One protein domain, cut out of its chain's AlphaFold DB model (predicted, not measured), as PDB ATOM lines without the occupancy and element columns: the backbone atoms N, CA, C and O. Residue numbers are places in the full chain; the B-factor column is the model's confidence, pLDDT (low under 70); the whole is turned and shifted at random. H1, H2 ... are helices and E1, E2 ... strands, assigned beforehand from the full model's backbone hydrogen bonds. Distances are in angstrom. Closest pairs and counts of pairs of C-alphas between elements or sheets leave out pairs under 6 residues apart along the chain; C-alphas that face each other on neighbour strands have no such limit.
ATOM      1  N   ASP A   2     -40.061  46.225 -36.441       80.94
ATOM      2  CA  ASP A   2     -40.195  46.529 -35.002       80.94
ATOM      3  C   ASP A   2     -40.049  45.321 -34.067       80.94
ATOM      4  O   ASP A   2     -39.371  45.428 -33.045       80.94
ATOM      5  N   GLN A   3     -40.589  44.150 -34.428       80.00
ATOM      6  CA  GLN A   3     -40.496  42.953 -33.577       80.00
ATOM      7  C   GLN A   3     -39.050  42.489 -33.353       80.00
ATOM      8  O   GLN A   3     -38.700  42.061 -32.258       80.00
ATOM      9  N   LYS A   4     -38.172  42.661 -34.353       83.44
ATOM     10  CA  LYS A   4     -36.742  42.322 -34.245       83.44
ATOM     11  C   LYS A   4     -36.049  43.186 -33.192       83.44
ATOM     12  O   LYS A   4     -35.252  42.691 -32.400       83.44
ATOM     13  N   ARG A   5     -36.381  44.480 -33.174       87.00
ATOM     14  CA  ARG A   5     -35.860  45.447 -32.200       87.00
ATOM     15  C   ARG A   5     -36.379  45.155 -30.792       87.00
ATOM     16  O   ARG A   5     -35.584  45.163 -29.858       87.00
ATOM     17  N   ILE A   6     -37.678  44.880 -30.655       86.38
ATOM     18  CA  ILE A   6     -38.310  44.539 -29.371       86.38
ATOM     19  C   ILE A   6     -37.691  43.258 -28.800       86.38
ATOM     20  O   ILE A   6     -37.269  43.247 -27.648       86.38
ATOM     21  N   LEU A   7     -37.557  42.211 -29.619       84.62
ATOM     22  CA  LEU A   7     -36.963  40.947 -29.189       84.62
ATOM     23  C   LEU A   7     -35.507  41.120 -28.742       84.62
ATOM     24  O   LEU A   7     -35.143  40.653 -27.667       84.62
ATOM     25  N   LYS A   8     -34.684  41.838 -29.519       88.00
ATOM     26  CA  LYS A   8     -33.302  42.143 -29.118       88.00
ATOM     27  C   LYS A   8     -33.255  42.874 -27.773       88.00
ATOM     28  O   LYS A   8     -32.432  42.529 -26.932       88.00
ATOM     29  N   ALA A   9     -34.121  43.866 -27.568       88.12
ATOM     30  CA  ALA A   9     -34.174  44.608 -26.311       88.12
ATOM     31  C   ALA A   9     -34.517  43.695 -25.123       88.12
ATOM     32  O   ALA A   9     -33.882  43.810 -24.077       88.12
ATOM     33  N   GLU A  10     -35.450  42.755 -25.292       84.75
ATOM     34  CA  GLU A  10     -35.813  41.829 -24.216       84.75
ATOM     35  C   GLU A  10     -34.756  40.746 -23.949       84.75
ATOM     36  O   GLU A  10     -34.531  40.388 -22.790       84.75
ATOM     37  N   ILE A  11     -34.036  40.281 -24.975       85.25
ATOM     38  CA  ILE A  11     -32.860  39.410 -24.792       85.25
ATOM     39  C   ILE A  11     -31.780  40.147 -23.988       85.25
ATOM     40  O   ILE A  11     -31.249  39.604 -23.021       85.25
ATOM     41  N   ILE A  12     -31.491  41.402 -24.349       87.69
ATOM     42  CA  ILE A  12     -30.518  42.239 -23.638       87.69
ATOM     43  C   ILE A  12     -30.940  42.451 -22.183       87.69
ATOM     44  O   ILE A  12     -30.116  42.238 -21.296       87.69
ATOM     45  N   ARG A  13     -32.203  42.823 -21.927       87.62
ATOM     46  CA  ARG A  13     -32.722  43.001 -20.561       87.62
ATOM     47  C   ARG A  13     -32.509  41.735 -19.730       87.62
ATOM     48  O   ARG A  13     -31.947  41.809 -18.645       87.62
ATOM     49  N   THR A  14     -32.893  40.579 -20.270       82.06
ATOM     50  CA  THR A  14     -32.739  39.285 -19.587       82.06
ATOM     51  C   THR A  14     -31.274  39.003 -19.253       82.06
ATOM     52  O   THR A  14     -30.945  38.639 -18.128       82.06
ATOM     53  N   LEU A  15     -30.364  39.208 -20.210       82.62
ATOM     54  CA  LEU A  15     -28.929  38.991 -20.005       82.62
ATOM     55  C   LEU A  15     -28.328  39.947 -18.958       82.62
ATOM     56  O   LEU A  15     -27.405  39.560 -18.239       82.62
ATOM     57  N   GLN A  16     -28.844  41.174 -18.840       84.81
ATOM     58  CA  GLN A  16     -28.414  42.141 -17.820       84.81
ATOM     59  C   GLN A  16     -28.813  41.735 -16.398       84.81
ATOM     60  O   GLN A  16     -28.099  42.080 -15.456       84.81
ATOM     61  N   GLU A  17     -29.919  41.009 -16.238       83.62
ATOM     62  CA  GLU A  17     -30.412  40.542 -14.934       83.62
ATOM     63  C   GLU A  17     -29.583  39.376 -14.368       83.62
ATOM     64  O   GLU A  17     -29.572  39.149 -13.156       83.62
ATOM     65  N   LEU A  18     -28.832  38.670 -15.219       79.69
ATOM     66  CA  LEU A  18     -27.929  37.592 -14.812       79.69
ATOM     67  C   LEU A  18     -26.681  38.131 -14.103       79.69
ATOM     68  O   LEU A  18     -26.112  39.168 -14.473       79.69
ATOM     69  N   LYS A  19     -26.173  37.390 -13.117       76.88
ATOM     70  CA  LYS A  19     -24.991  37.792 -12.335       76.88
ATOM     71  C   LYS A  19     -23.738  37.867 -13.209       76.88
ATOM     72  O   LYS A  19     -23.604  37.160 -14.204       76.88
ATOM     73  N   ASN A  20     -22.772  38.695 -12.801       74.44
ATOM     74  CA  ASN A  20     -21.478  38.844 -13.491       74.44
ATOM     75  C   ASN A  20     -20.729  37.515 -13.677       74.44
ATOM     76  O   ASN A  20     -20.062  37.330 -14.687       74.44
ATOM     77  N   SER A  21     -20.856  36.590 -12.726       75.50
ATOM     78  CA  SER A  21     -20.214  35.272 -12.774       75.50
ATOM     79  C   SER A  21     -20.875  34.286 -13.737       75.50
ATOM     80  O   SER A  21     -20.309  33.228 -13.982       75.50
ATOM     81  N   GLU A  22     -22.077  34.584 -14.230       69.81
ATOM     82  CA  GLU A  22     -22.891  33.623 -14.984       69.81
ATOM     83  C   GLU A  22     -22.615  33.668 -16.487       69.81
ATOM     84  O   GLU A  22     -22.873  32.679 -17.165       69.81
ATOM     85  N   TRP A  23     -22.072  34.774 -17.019       77.56
ATOM     86  CA  TRP A  23     -21.750  34.871 -18.445       77.56
ATOM     87  C   TRP A  23     -20.837  36.061 -18.796       77.56
ATOM     88  O   TRP A  23     -20.885  37.120 -18.164       77.56
ATOM     89  N   ASN A  24     -20.053  35.888 -19.866       78.44
ATOM     90  CA  ASN A  24     -19.200  36.919 -20.481       78.44
ATOM     91  C   ASN A  24     -19.502  37.104 -21.975       78.44
ATOM     92  O   ASN A  24     -19.555  38.234 -22.463       78.44
ATOM     93  N   GLU A  25     -19.730  35.997 -22.679       83.69
ATOM     94  CA  GLU A  25     -20.150  35.933 -24.076       83.69
ATOM     95  C   GLU A  25     -21.409  35.073 -24.163       83.69
ATOM     96  O   GLU A  25     -21.546  34.092 -23.432       83.69
ATOM     97  N   ALA A  26     -22.336  35.465 -25.028       78.88
ATOM     98  CA  ALA A  26     -23.594  34.776 -25.245       78.88
ATOM     99  C   ALA A  26     -23.759  34.506 -26.742       78.88
ATOM    100  O   ALA A  26     -23.746  35.436 -27.548       78.88
ATOM    101  N   ASN A  27     -23.933  33.232 -27.089       83.94
ATOM    102  CA  ASN A  27     -24.459  32.789 -28.373       83.94
ATOM    103  C   ASN A  27     -25.741  32.016 -28.074       83.94
ATOM    104  O   ASN A  27     -25.680  30.858 -27.671       83.94
ATOM    105  N   LEU A  28     -26.878  32.697 -28.157       81.69
ATOM    106  CA  LEU A  28     -28.179  32.134 -27.818       81.69
ATOM    107  C   LEU A  28     -28.898  31.750 -29.101       81.69
ATOM    108  O   LEU A  28     -29.190  32.624 -29.913       81.69
ATOM    109  N   ASN A  29     -29.225  30.470 -29.243       82.00
ATOM    110  CA  ASN A  29     -30.082  29.972 -30.311       82.00
ATOM    111  C   ASN A  29     -31.464  29.648 -29.753       82.00
ATOM    112  O   ASN A  29     -31.584  28.939 -28.754       82.00
ATOM    113  N   PHE A  30     -32.485  30.171 -30.418       78.88
ATOM    114  CA  PHE A  30     -33.890  29.898 -30.166       78.88
ATOM    115  C   PHE A  30     -34.417  29.110 -31.358       78.88
ATOM    116  O   PHE A  30     -34.792  29.695 -32.380       78.88
ATOM    117  N   ASP A  31     -34.399  27.790 -31.225       78.44
ATOM    118  CA  ASP A  31     -34.881  26.870 -32.249       78.44
ATOM    119  C   ASP A  31     -36.365  26.594 -32.013       78.44
ATOM    120  O   ASP A  31     -36.798  26.355 -30.884       78.44
ATOM    121  N   PHE A  32     -37.159  26.625 -33.077       73.06
ATOM    122  CA  PHE A  32     -38.596  26.399 -32.988       73.06
ATOM    123  C   PHE A  32     -39.121  25.612 -34.194       73.06
ATOM    124  O   PHE A  32     -38.467  25.554 -35.234       73.06
ATOM    125  N   PRO A  33     -40.296  24.969 -34.084       70.06
ATOM    126  CA  PRO A  33     -40.871  24.207 -35.184       70.06
ATOM    127  C   PRO A  33     -41.027  25.025 -36.480       70.06
ATOM    128  O   PRO A  33     -41.519  26.150 -36.427       70.06
ATOM    129  N   PRO A  34     -40.731  24.451 -37.659       64.94
ATOM    130  CA  PRO A  34     -40.925  25.129 -38.947       64.94
ATOM    131  C   PRO A  34     -42.403  25.359 -39.311       64.94
ATOM    132  O   PRO A  34     -42.703  26.119 -40.223       64.94
ATOM    133  N   TYR A  35     -43.336  24.716 -38.601       67.25
ATOM    134  CA  TYR A  35     -44.778  24.802 -38.844       67.25
ATOM    135  C   TYR A  35     -45.523  25.271 -37.592       67.25
ATOM    136  O   TYR A  35     -46.455  24.605 -37.136       67.25
ATOM    137  N   ILE A  36     -45.099  26.386 -36.986       59.16
ATOM    138  CA  ILE A  36     -45.826  26.942 -35.838       59.16
ATOM    139  C   ILE A  36     -47.262  27.244 -36.258       59.16
ATOM    140  O   ILE A  36     -47.531  28.061 -37.139       59.16
ATOM    141  N   ASN A  37     -48.197  26.586 -35.586       52.25
ATOM    142  CA  ASN A  37     -49.599  26.938 -35.645       52.25
ATOM    143  C   ASN A  37     -49.983  27.741 -34.396       52.25
ATOM    144  O   ASN A  37     -49.225  27.850 -33.434       52.25
ATOM    145  N   LYS A  38     -51.204  28.284 -34.395       45.16
ATOM    146  CA  LYS A  38     -51.750  29.080 -33.282       45.16
ATOM    147  C   LYS A  38     -51.807  28.334 -31.929       45.16
ATOM    148  O   LYS A  38     -52.193  28.961 -30.949       45.16
ATOM    149  N   GLY A  39     -51.472  27.039 -31.878       42.34
ATOM    150  CA  GLY A  39     -51.521  26.183 -30.691       42.34
ATOM    151  C   GLY A  39     -50.159  25.822 -30.086       42.34
ATOM    152  O   GLY A  39     -50.120  24.975 -29.199       42.34
ATOM    153  N   TRP A  40     -49.043  26.410 -30.533       47.81
ATOM    154  CA  TRP A  40     -47.733  26.084 -29.959       47.81
ATOM    155  C   TRP A  40     -47.559  26.652 -28.540       47.81
ATOM    156  O   TRP A  40     -47.544  27.865 -28.342       47.81
ATOM    157  N   THR A  41     -47.389  25.759 -27.562       51.16
ATOM    158  CA  THR A  41     -47.135  26.057 -26.137       51.16
ATOM    159  C   THR A  41     -45.753  25.571 -25.669       51.16
ATOM    160  O   THR A  41     -45.526  25.377 -24.477       51.16
ATOM    161  N   GLY A  42     -44.827  25.341 -26.609       47.72
ATOM    162  CA  GLY A  42     -43.541  24.695 -26.348       47.72
ATOM    163  C   GLY A  42     -42.606  25.483 -25.426       47.72
ATOM    164  O   GLY A  42     -42.529  26.710 -25.462       47.72
ATOM    165  N   MET A  43     -41.865  24.741 -24.607       47.06
ATOM    166  CA  MET A  43     -40.832  25.246 -23.706       47.06
ATOM    167  C   MET A  43     -39.539  25.530 -24.492       47.06
ATOM    168  O   MET A  43     -39.129  24.739 -25.331       47.06
ATOM    169  N   GLN A  44     -38.902  26.677 -24.252       49.41
ATOM    170  CA  GLN A  44     -37.703  27.097 -24.992       49.41
ATOM    171  C   GLN A  44     -36.441  26.485 -24.364       49.41
ATOM    172  O   GLN A  44     -36.234  26.610 -23.153       49.41
ATOM    173  N   LEU A  45     -35.577  25.862 -25.171       46.31
ATOM    174  CA  LEU A  45     -34.245  25.423 -24.746       46.31
ATOM    175  C   LEU A  45     -33.177  26.433 -25.158       46.31
ATOM    176  O   LEU A  45     -33.204  26.955 -26.265       46.31
ATOM    177  N   PHE A  46     -32.184  26.633 -24.291       45.94
ATOM    178  CA  PHE A  46     -31.045  27.514 -24.536       45.94
ATOM    179  C   PHE A  46     -29.749  26.727 -24.372       45.94
ATOM    180  O   PHE A  46     -29.647  25.886 -23.477       45.94
ATOM    181  N   SER A  47     -28.749  27.017 -25.204       43.44
ATOM    182  CA  SER A  47     -27.402  26.440 -25.099       43.44
ATOM    183  C   SER A  47     -26.337  27.529 -25.251       43.44
ATOM    184  O   SER A  47     -26.594  28.518 -25.932       43.44
ATOM    185  N   ASP A  48     -25.181  27.378 -24.601       41.28
ATOM    186  CA  ASP A  48     -24.029  28.276 -24.753       41.28
ATOM    187  C   ASP A  48     -23.163  27.892 -25.967       41.28
ATOM    188  O   ASP A  48     -23.446  26.933 -26.691       41.28
ATOM    189  N   THR A  49     -22.069  28.628 -26.187       39.53
ATOM    190  CA  THR A  49     -21.085  28.355 -27.252       39.53
ATOM    191  C   THR A  49     -20.384  27.000 -27.124       39.53
ATOM    192  O   THR A  49     -19.735  26.564 -28.073       39.53
ATOM    193  N   GLN A  50     -20.505  26.328 -25.978       40.16
ATOM    194  CA  GLN A  50     -19.954  25.003 -25.699       40.16
ATOM    195  C   GLN A  50     -21.029  23.902 -25.758       40.16
ATOM    196  O   GLN A  50     -20.723  22.736 -25.517       40.16
ATOM    197  N   GLY A  51     -22.279  24.245 -26.094       46.44
ATOM    198  CA  GLY A  51     -23.402  23.309 -26.131       46.44
ATOM    199  C   GLY A  51     -23.943  22.936 -24.748       46.44
ATOM    200  O   GLY A  51     -24.803  22.057 -24.648       46.44
ATOM    201  N   ASN A  52     -23.485  23.590 -23.676       44.66
ATOM    202  CA  ASN A  52     -24.076  23.403 -22.358       44.66
ATOM    203  C   ASN A  52     -25.459  24.037 -22.360       44.66
ATOM    204  O   ASN A  52     -25.616  25.192 -22.755       44.66
ATOM    205  N   LYS A  53     -26.460  23.302 -21.866       48.88
ATOM    206  CA  LYS A  53     -27.803  23.852 -21.680       48.88
ATOM    207  C   LYS A  53     -27.718  25.023 -20.703       48.88
ATOM    208  O   LYS A  53     -27.550  24.810 -19.501       48.88
ATOM    209  N   ILE A  54     -27.867  26.250 -21.198       44.03
ATOM    210  CA  ILE A  54     -28.045  27.398 -20.319       44.03
ATOM    211  C   ILE A  54     -29.463  27.261 -19.784       44.03
ATOM    212  O   ILE A  54     -30.442  27.563 -20.459       44.03
ATOM    213  N   ARG A  55     -29.613  26.806 -18.542       42.78
ATOM    214  CA  ARG A  55     -30.837  27.118 -17.807       42.78
ATOM    215  C   ARG A  55     -30.777  28.600 -17.488       42.78
ATOM    216  O   ARG A  55     -30.402  28.985 -16.387       42.78
ATOM    217  N   LEU A  56     -31.145  29.437 -18.456       43.66
ATOM    218  CA  LEU A  56     -31.662  30.736 -18.087       43.66
ATOM    219  C   LEU A  56     -32.846  30.413 -17.181       43.66
ATOM    220  O   LEU A  56     -33.721  29.622 -17.545       43.66
ATOM    221  N   THR A  57     -32.895  31.004 -15.999       38.31
ATOM    222  CA  THR A  57     -34.132  31.152 -15.228       38.31
ATOM    223  C   THR A  57     -35.119  32.061 -15.990       38.31
ATOM    224  O   THR A  57     -35.642  33.020 -15.452       38.31
ATOM    225  N   LEU A  58     -35.348  31.769 -17.276       42.25
ATOM    226  CA  LEU A  58     -36.452  32.204 -18.131       42.25
ATOM    227  C   LEU A  58     -37.649  31.250 -18.016       42.25
ATOM    228  O   LEU A  58     -38.734  31.542 -18.517       42.25
ATOM    229  N   PHE A  59     -37.464  30.119 -17.327       36.91
ATOM    230  CA  PHE A  59     -38.538  29.300 -16.776       36.91
ATOM    231  C   PHE A  59     -39.339  30.132 -15.761       36.91
ATOM    232  O   PHE A  59     -39.064  30.098 -14.564       36.91
ATOM    233  N   GLY A  60     -40.281  30.930 -16.269       48.78
ATOM    234  CA  GLY A  60     -41.149  31.816 -15.491       48.78
ATOM    235  C   GLY A  60     -41.280  33.245 -16.032       48.78
ATOM    236  O   GLY A  60     -42.188  33.951 -15.601       48.78
ATOM    237  N   ASP A  61     -40.445  33.689 -16.985       63.34
ATOM    238  CA  ASP A  61     -40.621  35.010 -17.614       63.34
ATOM    239  C   ASP A  61     -41.627  34.911 -18.771       63.34
ATOM    240  O   ASP A  61     -41.288  34.829 -19.958       63.34
ATOM    241  N   GLU A  62     -42.908  34.896 -18.404       66.38
ATOM    242  CA  GLU A  62     -44.029  34.887 -19.347       66.38
ATOM    243  C   GLU A  62     -43.960  36.057 -20.336       66.38
ATOM    244  O   GLU A  62     -44.372  35.924 -21.490       66.38
ATOM    245  N   LYS A  63     -43.421  37.209 -19.923       69.81
ATOM    246  CA  LYS A  63     -43.329  38.395 -20.777       69.81
ATOM    247  C   LYS A  63     -42.292  38.192 -21.882       69.81
ATOM    248  O   LYS A  63     -42.581  38.501 -23.045       69.81
ATOM    249  N   PHE A  64     -41.123  37.651 -21.547       76.81
ATOM    250  CA  PHE A  64     -40.101  37.289 -22.528       76.81
ATOM    251  C   PHE A  64     -40.627  36.230 -23.500       76.81
ATOM    252  O   PHE A  64     -40.597  36.446 -24.712       76.81
ATOM    253  N   ASN A  65     -41.199  35.140 -22.980       69.81
ATOM    254  CA  ASN A  65     -41.721  34.042 -23.800       69.81
ATOM    255  C   ASN A  65     -42.827  34.513 -24.758       69.81
ATOM    256  O   ASN A  65     -42.811  34.173 -25.941       69.81
ATOM    257  N   ASN A  66     -43.733  35.378 -24.292       70.88
ATOM    258  CA  ASN A  66     -44.760  35.992 -25.137       70.88
ATOM    259  C   ASN A  66     -44.167  36.899 -26.222       70.88
ATOM    260  O   ASN A  66     -44.684  36.948 -27.339       70.88
ATOM    261  N   THR A  67     -43.103  37.639 -25.906       78.88
ATOM    262  CA  THR A  67     -42.423  38.514 -26.872       78.88
ATOM    263  C   THR A  67     -41.718  37.694 -27.945       78.88
ATOM    264  O   THR A  67     -41.884  37.975 -29.130       78.88
ATOM    265  N   LEU A  68     -40.996  36.647 -27.542       78.25
ATOM    266  CA  LEU A  68     -40.345  35.706 -28.447       78.25
ATOM    267  C   LEU A  68     -41.369  35.029 -29.366       78.25
ATOM    268  O   LEU A  68     -41.197  35.051 -30.582       78.25
ATOM    269  N   TYR A  69     -42.477  34.526 -28.816       72.62
ATOM    270  CA  TYR A  69     -43.543  33.914 -29.611       72.62
ATOM    271  C   TYR A  69     -44.169  34.886 -30.618       72.62
ATOM    272  O   TYR A  69     -44.313  34.554 -31.794       72.62
ATOM    273  N   LYS A  70     -44.507  36.112 -30.193       73.25
ATOM    274  CA  LYS A  70     -45.048  37.146 -31.094       73.25
ATOM    275  C   LYS A  70     -44.073  37.492 -32.213       73.25
ATOM    276  O   LYS A  70     -44.502  37.641 -33.353       73.25
ATOM    277  N   ALA A  71     -42.787  37.606 -31.893       78.19
ATOM    278  CA  ALA A  71     -41.754  37.877 -32.878       78.19
ATOM    279  C   ALA A  71     -41.670  36.738 -33.903       78.19
ATOM    280  O   ALA A  71     -41.761  36.998 -35.098       78.19
ATOM    281  N   ILE A  72     -41.605  35.485 -33.444       75.69
ATOM    282  CA  ILE A  72     -41.592  34.299 -34.309       75.69
ATOM    283  C   ILE A  72     -42.821  34.255 -35.229       75.69
ATOM    284  O   ILE A  72     -42.680  34.069 -36.436       75.69
ATOM    285  N   MET A  73     -44.022  34.452 -34.677       72.81
ATOM    286  CA  MET A  73     -45.271  34.456 -35.446       72.81
ATOM    287  C   MET A  73     -45.312  35.564 -36.495       72.81
ATOM    288  O   MET A  73     -45.887  35.365 -37.560       72.81
ATOM    289  N   GLU A  74     -44.746  36.732 -36.196       77.00
ATOM    290  CA  GLU A  74     -44.672  37.831 -37.154       77.00
ATOM    291  C   GLU A  74     -43.697  37.509 -38.287       77.00
ATOM    292  O   GLU A  74     -44.058  37.658 -39.449       77.00
ATOM    293  N   PHE A  75     -42.501  37.006 -37.971       74.44
ATOM    294  CA  PHE A  75     -41.509  36.657 -38.990       74.44
ATOM    295  C   PHE A  75     -41.983  35.521 -39.900       74.44
ATOM    296  O   PHE A  75     -41.803  35.609 -41.111       74.44
ATOM    297  N   ASN A  76     -42.680  34.519 -39.353       68.88
ATOM    298  CA  ASN A  76     -43.245  33.418 -40.143       68.88
ATOM    299  C   ASN A  76     -44.376  33.826 -41.102       68.88
ATOM    300  O   ASN A  76     -44.753  33.037 -41.965       68.88
ATOM    301  N   LYS A  77     -44.951  35.031 -40.978       71.00
ATOM    302  CA  LYS A  77     -45.900  35.533 -41.991       71.00
ATOM    303  C   LYS A  77     -45.203  35.922 -43.291       71.00
ATOM    304  O   LYS A  77     -45.862  35.947 -44.327       71.00
ATOM    305  N   GLU A  78     -43.927  36.291 -43.213       68.19
ATOM    306  CA  GLU A  78     -43.174  36.875 -44.323       68.19
ATOM    307  C   GLU A  78     -42.305  35.821 -45.020       68.19
ATOM    308  O   GLU A  78     -42.354  35.718 -46.244       68.19
ATOM    309  N   GLU A  79     -41.576  34.990 -44.269       68.25
ATOM    310  CA  GLU A  79     -40.801  33.859 -44.803       68.25
ATOM    311  C   GLU A  79     -40.784  32.701 -43.789       68.25
ATOM    312  O   GLU A  79     -41.062  32.898 -42.608       68.25
ATOM    313  N   ASN A  80     -40.453  31.482 -44.228       73.88
ATOM    314  CA  ASN A  80     -40.299  30.356 -43.305       73.88
ATOM    315  C   ASN A  80     -38.997  30.530 -42.520       73.88
ATOM    316  O   ASN A  80     -37.923  30.513 -43.116       73.88
ATOM    317  N   PHE A  81     -39.079  30.622 -41.195       79.94
ATOM    318  CA  PHE A  81     -37.913  30.641 -40.310       79.94
ATOM    319  C   PHE A  81     -38.099  29.627 -39.190       79.94
ATOM    320  O   PHE A  81     -39.225  29.269 -38.848       79.94
ATOM    321  N   ASN A  82     -36.998  29.162 -38.611       78.88
ATOM    322  CA  ASN A  82     -37.031  28.208 -37.498       78.88
ATOM    323  C   ASN A  82     -35.887  28.393 -36.485       78.88
ATOM    324  O   ASN A  82     -35.798  27.622 -35.530       78.88
ATOM    325  N   ARG A  83     -35.049  29.427 -36.661       85.31
ATOM    326  CA  ARG A  83     -34.000  29.814 -35.715       85.31
ATOM    327  C   ARG A  83     -33.919  31.328 -35.562       85.31
ATOM    328  O   ARG A  83     -33.915  32.081 -36.538       85.31
ATOM    329  N   ILE A  84     -33.805  31.775 -34.316       85.56
ATOM    330  CA  ILE A  84     -33.336  33.120 -33.974       85.56
ATOM    331  C   ILE A  84     -32.017  32.960 -33.227       85.56
ATOM    332  O   ILE A  84     -31.941  32.185 -32.279       85.56
ATOM    333  N   THR A  85     -30.993  33.705 -33.624       87.56
ATOM    334  CA  THR A  85     -29.681  33.675 -32.973       87.56
ATOM    335  C   THR A  85     -29.346  35.060 -32.450       87.56
ATOM    336  O   THR A  85     -29.443  36.046 -33.183       87.56
ATOM    337  N   PHE A  86     -28.938  35.143 -31.187       89.19
ATOM    338  CA  PHE A  86     -28.361  36.343 -30.595       89.19
ATOM    339  C   PHE A  86     -26.893  36.114 -30.257       89.19
ATOM    340  O   PHE A  86     -26.568  35.168 -29.542       89.19
ATOM    341  N   ILE A  87     -26.023  37.015 -30.712       89.25
ATOM    342  CA  ILE A  87     -24.597  37.003 -30.379       89.25
ATOM    343  C   ILE A  87     -24.248  38.320 -29.699       89.25
ATOM    344  O   ILE A  87     -24.454  39.393 -30.264       89.25
ATOM    345  N   GLY A  88     -23.685  38.257 -28.497       87.88
ATOM    346  CA  GLY A  88     -23.262  39.448 -27.769       87.88
ATOM    347  C   GLY A  88     -22.263  39.143 -26.664       87.88
ATOM    348  O   GLY A  88     -22.109  38.005 -26.229       87.88
ATOM    349  N   SER A  89     -21.586  40.182 -26.186       89.06
ATOM    350  CA  SER A  89     -20.710  40.103 -25.018       89.06
ATOM    351  C   SER A  89     -21.198  41.046 -23.933       89.06
ATOM    352  O   SER A  89     -21.872  42.036 -24.212       89.06
ATOM    353  N   ARG A  90     -20.837  40.781 -22.680       83.75
ATOM    354  CA  ARG A  90     -21.250  41.631 -21.557       83.75
ATOM    355  C   ARG A  90     -20.708  43.053 -21.665       83.75
ATOM    356  O   ARG A  90     -21.395  43.998 -21.293       83.75
ATOM    357  N   LYS A  91     -19.496  43.203 -22.209       87.25
ATOM    358  CA  LYS A  91     -18.857  44.510 -22.426       87.25
ATOM    359  C   LYS A  91     -19.568  45.328 -23.509       87.25
ATOM    360  O   LYS A  91     -19.701  46.533 -23.343       87.25
ATOM    361  N   ASN A  92     -20.083  44.669 -24.552       86.25
ATOM    362  CA  ASN A  92     -20.694  45.320 -25.717       86.25
ATOM    363  C   ASN A  92     -22.123  44.810 -25.974       86.25
ATOM    364  O   ASN A  92     -22.521  44.554 -27.109       86.25
ATOM    365  N   LEU A  93     -22.918  44.645 -24.916       84.00
ATOM    366  CA  LEU A  93     -24.206  43.951 -25.018       84.00
ATOM    367  C   LEU A  93     -25.206  44.671 -25.940       84.00
ATOM    368  O   LEU A  93     -25.953  44.031 -26.679       84.00
ATOM    369  N   VAL A  94     -25.179  46.006 -25.952       85.19
ATOM    370  CA  VAL A  94     -26.027  46.845 -26.821       85.19
ATOM    371  C   VAL A  94     -25.708  46.632 -28.309       85.19
ATOM    372  O   VAL A  94     -26.608  46.670 -29.156       85.19
ATOM    373  N   GLU A  95     -24.448  46.339 -28.631       87.81
ATOM    374  CA  GLU A  95     -23.968  46.082 -29.994       87.81
ATOM    375  C   GLU A  95     -24.246  44.649 -30.464       87.81
ATOM    376  O   GLU A  95     -24.063  44.357 -31.644       87.81
ATOM    377  N   GLY A  96     -24.745  43.770 -29.584       87.00
ATOM    378  CA  GLY A  96     -25.046  42.378 -29.919       87.00
ATOM    379  C   GLY A  96     -25.939  42.242 -31.157       87.00
ATOM    380  O   GLY A  96     -26.847  43.048 -31.390       87.00
ATOM    381  N   SER A  97     -25.684  41.241 -31.987       90.00
ATOM    382  CA  SER A  97     -26.421  41.012 -33.226       90.00
ATOM    383  C   SER A  97     -27.575  40.040 -32.997       90.00
ATOM    384  O   SER A  97     -27.503  39.150 -32.154       90.00
ATOM    385  N   ILE A  98     -28.661  40.229 -33.753       89.88
ATOM    386  CA  ILE A  98     -29.750  39.257 -33.839       89.88
ATOM    387  C   ILE A  98     -29.964  38.879 -35.306       89.88
ATOM    388  O   ILE A  98     -30.230  39.745 -36.157       89.88
ATOM    389  N   SER A  99     -29.827  37.594 -35.605       89.50
ATOM    390  CA  SER A  99     -30.114  36.998 -36.906       89.50
ATOM    391  C   SER A  99     -31.318  36.074 -36.804       89.50
ATOM    392  O   SER A  99     -31.637  35.545 -35.743       89.50
ATOM    393  N   ILE A 100     -32.024  35.953 -37.921       86.75
ATOM    394  CA  ILE A 100     -33.208  35.116 -38.073       86.75
ATOM    395  C   ILE A 100     -32.945  34.312 -39.336       86.75
ATOM    396  O   ILE A 100     -32.596  34.907 -40.358       86.75
ATOM    397  N   SER A 101     -33.022  32.991 -39.240       88.19
ATOM    398  CA  SER A 101     -32.666  32.090 -40.332       88.19
ATOM    399  C   SER A 101     -33.590  30.878 -40.393       88.19
ATOM    400  O   SER A 101     -34.382  30.595 -39.485       88.19
ATOM    401  N   PHE A 102     -33.501  30.193 -41.529       86.44
ATOM    402  CA  PHE A 102     -34.103  28.894 -41.751       86.44
ATOM    403  C   PHE A 102     -33.007  27.839 -41.837       86.44
ATOM    404  O   PHE A 102     -32.105  27.940 -42.664       86.44
ATOM    405  N   GLU A 103     -33.126  26.811 -41.011       87.56
ATOM    406  CA  GLU A 103     -32.150  25.745 -40.845       87.56
ATOM    407  C   GLU A 103     -32.820  24.398 -41.139       87.56
ATOM    408  O   GLU A 103     -33.708  23.943 -40.408       87.56
ATOM    409  N   GLN A 104     -32.406  23.731 -42.220       85.62
ATOM    410  CA  GLN A 104     -33.010  22.461 -42.647       85.62
ATOM    411  C   GLN A 104     -32.817  21.345 -41.604       85.62
ATOM    412  O   GLN A 104     -33.664  20.466 -41.454       85.62
ATOM    413  N   GLU A 105     -31.728  21.386 -40.839       84.88
ATOM    414  CA  GLU A 105     -31.462  20.459 -39.733       84.88
ATOM    415  C   GLU A 105     -32.557  20.462 -38.655       84.88
ATOM    416  O   GLU A 105     -32.904  19.397 -38.138       84.88
ATOM    417  N   ILE A 106     -33.141  21.626 -38.353       78.25
ATOM    418  CA  ILE A 106     -34.221  21.764 -37.371       78.25
ATOM    419  C   ILE A 106     -35.483  21.103 -37.916       78.25
ATOM    420  O   ILE A 106     -36.171  20.411 -37.172       78.25
ATOM    421  N   VAL A 107     -35.758  21.241 -39.217       81.44
ATOM    422  CA  VAL A 107     -36.877  20.549 -39.879       81.44
ATOM    423  C   VAL A 107     -36.693  19.040 -39.810       81.44
ATOM    424  O   VAL A 107     -37.599  18.329 -39.392       81.44
ATOM    425  N   ASN A 108     -35.504  18.547 -40.150       83.88
ATOM    426  CA  ASN A 108     -35.221  17.113 -40.148       83.88
ATOM    427  C   ASN A 108     -35.356  16.522 -38.738       83.88
ATOM    428  O   ASN A 108     -35.959  15.461 -38.559       83.88
ATOM    429  N   LYS A 109     -34.833  17.229 -37.726       78.31
ATOM    430  CA  LYS A 109     -35.021  16.868 -36.317       78.31
ATOM    431  C   LYS A 109     -36.501  16.909 -35.943       78.31
ATOM    432  O   LYS A 109     -36.978  16.001 -35.270       78.31
ATOM    433  N   PHE A 110     -37.225  17.926 -36.415       76.50
ATOM    434  CA  PHE A 110     -38.639  18.093 -36.121       76.50
ATOM    435  C   PHE A 110     -39.464  16.914 -36.639       76.50
ATOM    436  O   PHE A 110     -40.153  16.238 -35.879       76.50
ATOM    437  N   GLU A 111     -39.343  16.628 -37.931       77.62
ATOM    438  CA  GLU A 111     -40.083  15.571 -38.615       77.62
ATOM    439  C   GLU A 111     -39.715  14.169 -38.122       77.62
ATOM    440  O   GLU A 111     -40.584  13.294 -38.043       77.62
ATOM    441  N   GLY A 112     -38.448  13.954 -37.752       79.56
ATOM    442  CA  GLY A 112     -37.976  12.702 -37.159       79.56
ATOM    443  C   GLY A 112     -38.620  12.389 -35.805       79.56
ATOM    444  O   GLY A 112     -38.800  11.217 -35.476       79.56
ATOM    445  N   ASN A 113     -39.024  13.427 -35.070       73.31
ATOM    446  CA  ASN A 113     -39.577  13.340 -33.719       73.31
ATOM    447  C   ASN A 113     -41.104  13.485 -33.656       73.31
ATOM    448  O   ASN A 113     -41.690  13.453 -32.570       73.31
ATOM    449  N   LEU A 114     -41.770  13.616 -34.805       75.25
ATOM    450  CA  LEU A 114     -43.225  13.669 -34.854       75.25
ATOM    451  C   LEU A 114     -43.841  12.351 -34.356       75.25
ATOM    452  O   LEU A 114     -43.437  11.274 -34.813       75.25
ATOM    453  N   PRO A 115     -44.863  12.406 -33.481       70.88
ATOM    454  CA  PRO A 115     -45.535  11.212 -32.999       70.88
ATOM    455  C   PRO A 115     -46.168  10.454 -34.168       70.88
ATOM    456  O   PRO A 115     -46.797  11.036 -35.056       70.88
ATOM    457  N   LYS A 116     -46.000   9.129 -34.181       77.44
ATOM    458  CA  LYS A 116     -46.565   8.252 -35.211       77.44
ATOM    459  C   LYS A 116     -47.474   7.206 -34.585       77.44
ATOM    460  O   LYS A 116     -47.152   6.582 -33.580       77.44
ATOM    461  N   SER A 117     -48.608   6.970 -35.235       77.38
ATOM    462  CA  SER A 117     -49.488   5.845 -34.926       77.38
ATOM    463  C   SER A 117     -48.775   4.502 -35.144       77.38
ATOM    464  O   SER A 117     -47.812   4.408 -35.905       77.38
ATOM    465  N   LYS A 118     -49.332   3.413 -34.596       78.50
ATOM    466  CA  LYS A 118     -48.856   2.033 -34.849       78.50
ATOM    467  C   LYS A 118     -48.812   1.648 -36.338       78.50
ATOM    468  O   LYS A 118     -48.138   0.695 -36.700       78.50
ATOM    469  N   ARG A 119     -49.545   2.370 -37.197       81.25
ATOM    470  CA  ARG A 119     -49.578   2.184 -38.660       81.25
ATOM    471  C   ARG A 119     -48.612   3.117 -39.405       81.25
ATOM    472  O   ARG A 119     -48.715   3.242 -40.619       81.25
ATOM    473  N   GLY A 120     -47.730   3.822 -38.692       76.00
ATOM    474  CA  GLY A 120     -46.718   4.715 -39.263       76.00
ATOM    475  C   GLY A 120     -47.229   6.084 -39.722       76.00
ATOM    476  O   GLY A 120     -46.438   6.881 -40.217       76.00
ATOM    477  N   LYS A 121     -48.524   6.390 -39.556       78.06
ATOM    478  CA  LYS A 121     -49.076   7.719 -39.876       78.06
ATOM    479  C   LYS A 121     -48.716   8.731 -38.795       78.06
ATOM    480  O   LYS A 121     -48.934   8.424 -37.622       78.06
ATOM    481  N   THR A 122     -48.245   9.907 -39.200       73.00
ATOM    482  CA  THR A 122     -48.023  11.069 -38.330       73.00
ATOM    483  C   THR A 122     -49.317  11.463 -37.624       73.00
ATOM    484  O   THR A 122     -50.359  11.597 -38.269       73.00
ATOM    485  N   LEU A 123     -49.255  11.606 -36.304       68.50
ATOM    486  CA  LEU A 123     -50.346  12.105 -35.475       68.50
ATOM    487  C   LEU A 123     -50.303  13.643 -35.428       68.50
ATOM    488  O   LEU A 123     -49.217  14.218 -35.555       68.50
ATOM    489  N   PRO A 124     -51.451  14.324 -35.256       64.19
ATOM    490  CA  PRO A 124     -51.491  15.772 -35.068       64.19
ATOM    491  C   PRO A 124     -50.719  16.171 -33.805       64.19
ATOM    492  O   PRO A 124     -51.203  16.063 -32.682       64.19
ATOM    493  N   TRP A 125     -49.483  16.622 -33.986       62.59
ATOM    494  CA  TRP A 125     -48.574  16.928 -32.881       62.59
ATOM    495  C   TRP A 125     -49.008  18.156 -32.072       62.59
ATOM    496  O   TRP A 125     -48.702  18.261 -30.893       62.59
ATOM    497  N   TRP A 126     -49.755  19.073 -32.688       58.50
ATOM    498  CA  TRP A 126     -50.298  20.249 -32.008       58.50
ATOM    499  C   TRP A 126     -51.495  19.938 -31.107       58.50
ATOM    500  O   TRP A 126     -51.854  20.765 -30.277       58.50
ATOM    501  N   GLU A 127     -52.135  18.780 -31.284       50.84
ATOM    502  CA  GLU A 127     -53.221  18.328 -30.407       50.84
ATOM    503  C   GLU A 127     -52.670  17.621 -29.166       50.84
ATOM    504  O   GLU A 127     -53.341  17.597 -28.141       50.84
ATOM    505  N   ASN A 128     -51.442  17.089 -29.245       53.19
ATOM    506  CA  ASN A 128     -50.756  16.390 -28.158       53.19
ATOM    507  C   ASN A 128     -49.263  16.788 -28.112       53.19
ATOM    508  O   ASN A 128     -48.399  15.982 -28.470       53.19
ATOM    509  N   PRO A 129     -48.938  18.029 -27.697       48.88
ATOM    510  CA  PRO A 129     -47.567  18.553 -27.720       48.88
ATOM    511  C   PRO A 129     -46.589  17.747 -26.852       48.88
ATOM    512  O   PRO A 129     -45.410  17.664 -27.188       48.88
ATOM    513  N   ASP A 130     -47.079  17.084 -25.800       48.16
ATOM    514  CA  ASP A 130     -46.282  16.232 -24.906       48.16
ATOM    515  C   ASP A 130     -45.764  14.943 -25.580       48.16
ATOM    516  O   ASP A 130     -44.841  14.299 -25.076       48.16
ATOM    517  N   GLU A 131     -46.332  14.544 -26.725       44.59
ATOM    518  CA  GLU A 131     -45.909  13.345 -27.465       44.59
ATOM    519  C   GLU A 131     -44.764  13.610 -28.455       44.59
ATOM    520  O   GLU A 131     -44.184  12.669 -29.009       44.59
ATOM    521  N   VAL A 132     -44.405  14.878 -28.666       50.34
ATOM    522  CA  VAL A 132     -43.259  15.274 -29.482       50.34
ATOM    523  C   VAL A 132     -41.990  15.109 -28.649       50.34
ATOM    524  O   VAL A 132     -41.565  16.010 -27.924       50.34
TER     525      VAL A 132
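Overview. This is residues 2 to 132 of the 136 residues of an uncharacterized protein of Chitinophagaceae bacterium (UniProt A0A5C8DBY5). A small three-stranded sheet has two helices, H1 and H2, packed over one of its faces, and H3 with the tail of residues 113 to 132 extends beyond one end and makes the length. The printed part has 131 residues, with three named helices and three named strands in the order H1 E1 H2 E2 E3 H3; the sheet, E1 - E2 - E3, is antiparallel. The class is mixed, helices and strands, though under half of the residues are in named elements. The whole is compact by its radius of gyration of the C-alphas, 15.9 A, yet elongated, spanning 54 by 31 by 26 A.

Along the chain. H1, residues 2 to 17, begins with C-alpha 2 at (-40.195, 46.529, -35.002) and is 23.1 A long. E1 is residues 25 to 31, 19.1 A. H2 is residues 62 to 75, 19.9 A. E2 is residues 83 to 89, 19.9 A, and E3 residues 97 to 101. H3, residues 104 to 112, ends with C-alpha 112 at (-37.976, 12.702, -37.159).

Arrangement. E1 and E2 are antiparallel, with N 28 and O 86 2.8 A apart, within hydrogen-bond range. E2 and E3 form a hairpin, with N 85 and O 99 2.9 A apart, also within range. H1 and H2 are on one face of the sheet E1 E2 E3 in two layers, one layer of helices and one of strands. H1 has a height over the sheet of 10.1 A. H1 and H2 touch, C-alphas of Gln 3 and Ala 71 closest at 5.3 A, at a shallow tilt of 30 degrees, opposite ways. H3 is not on the sheet and is apart from H1 and H2. In H1, H2 and H3 every O i to N i+4 pair is within hydrogen-bond range.

Size, cuts and confidence. The C-alphas farthest apart, of Lys 91 and Arg 119, are 54.8 A apart. The printed part has no cut. The link E1 to H2 is long, 30 residues. Mean pLDDT of the printed part is 71.3, with residues 34 to 63 and 123 to 132 among those under 70.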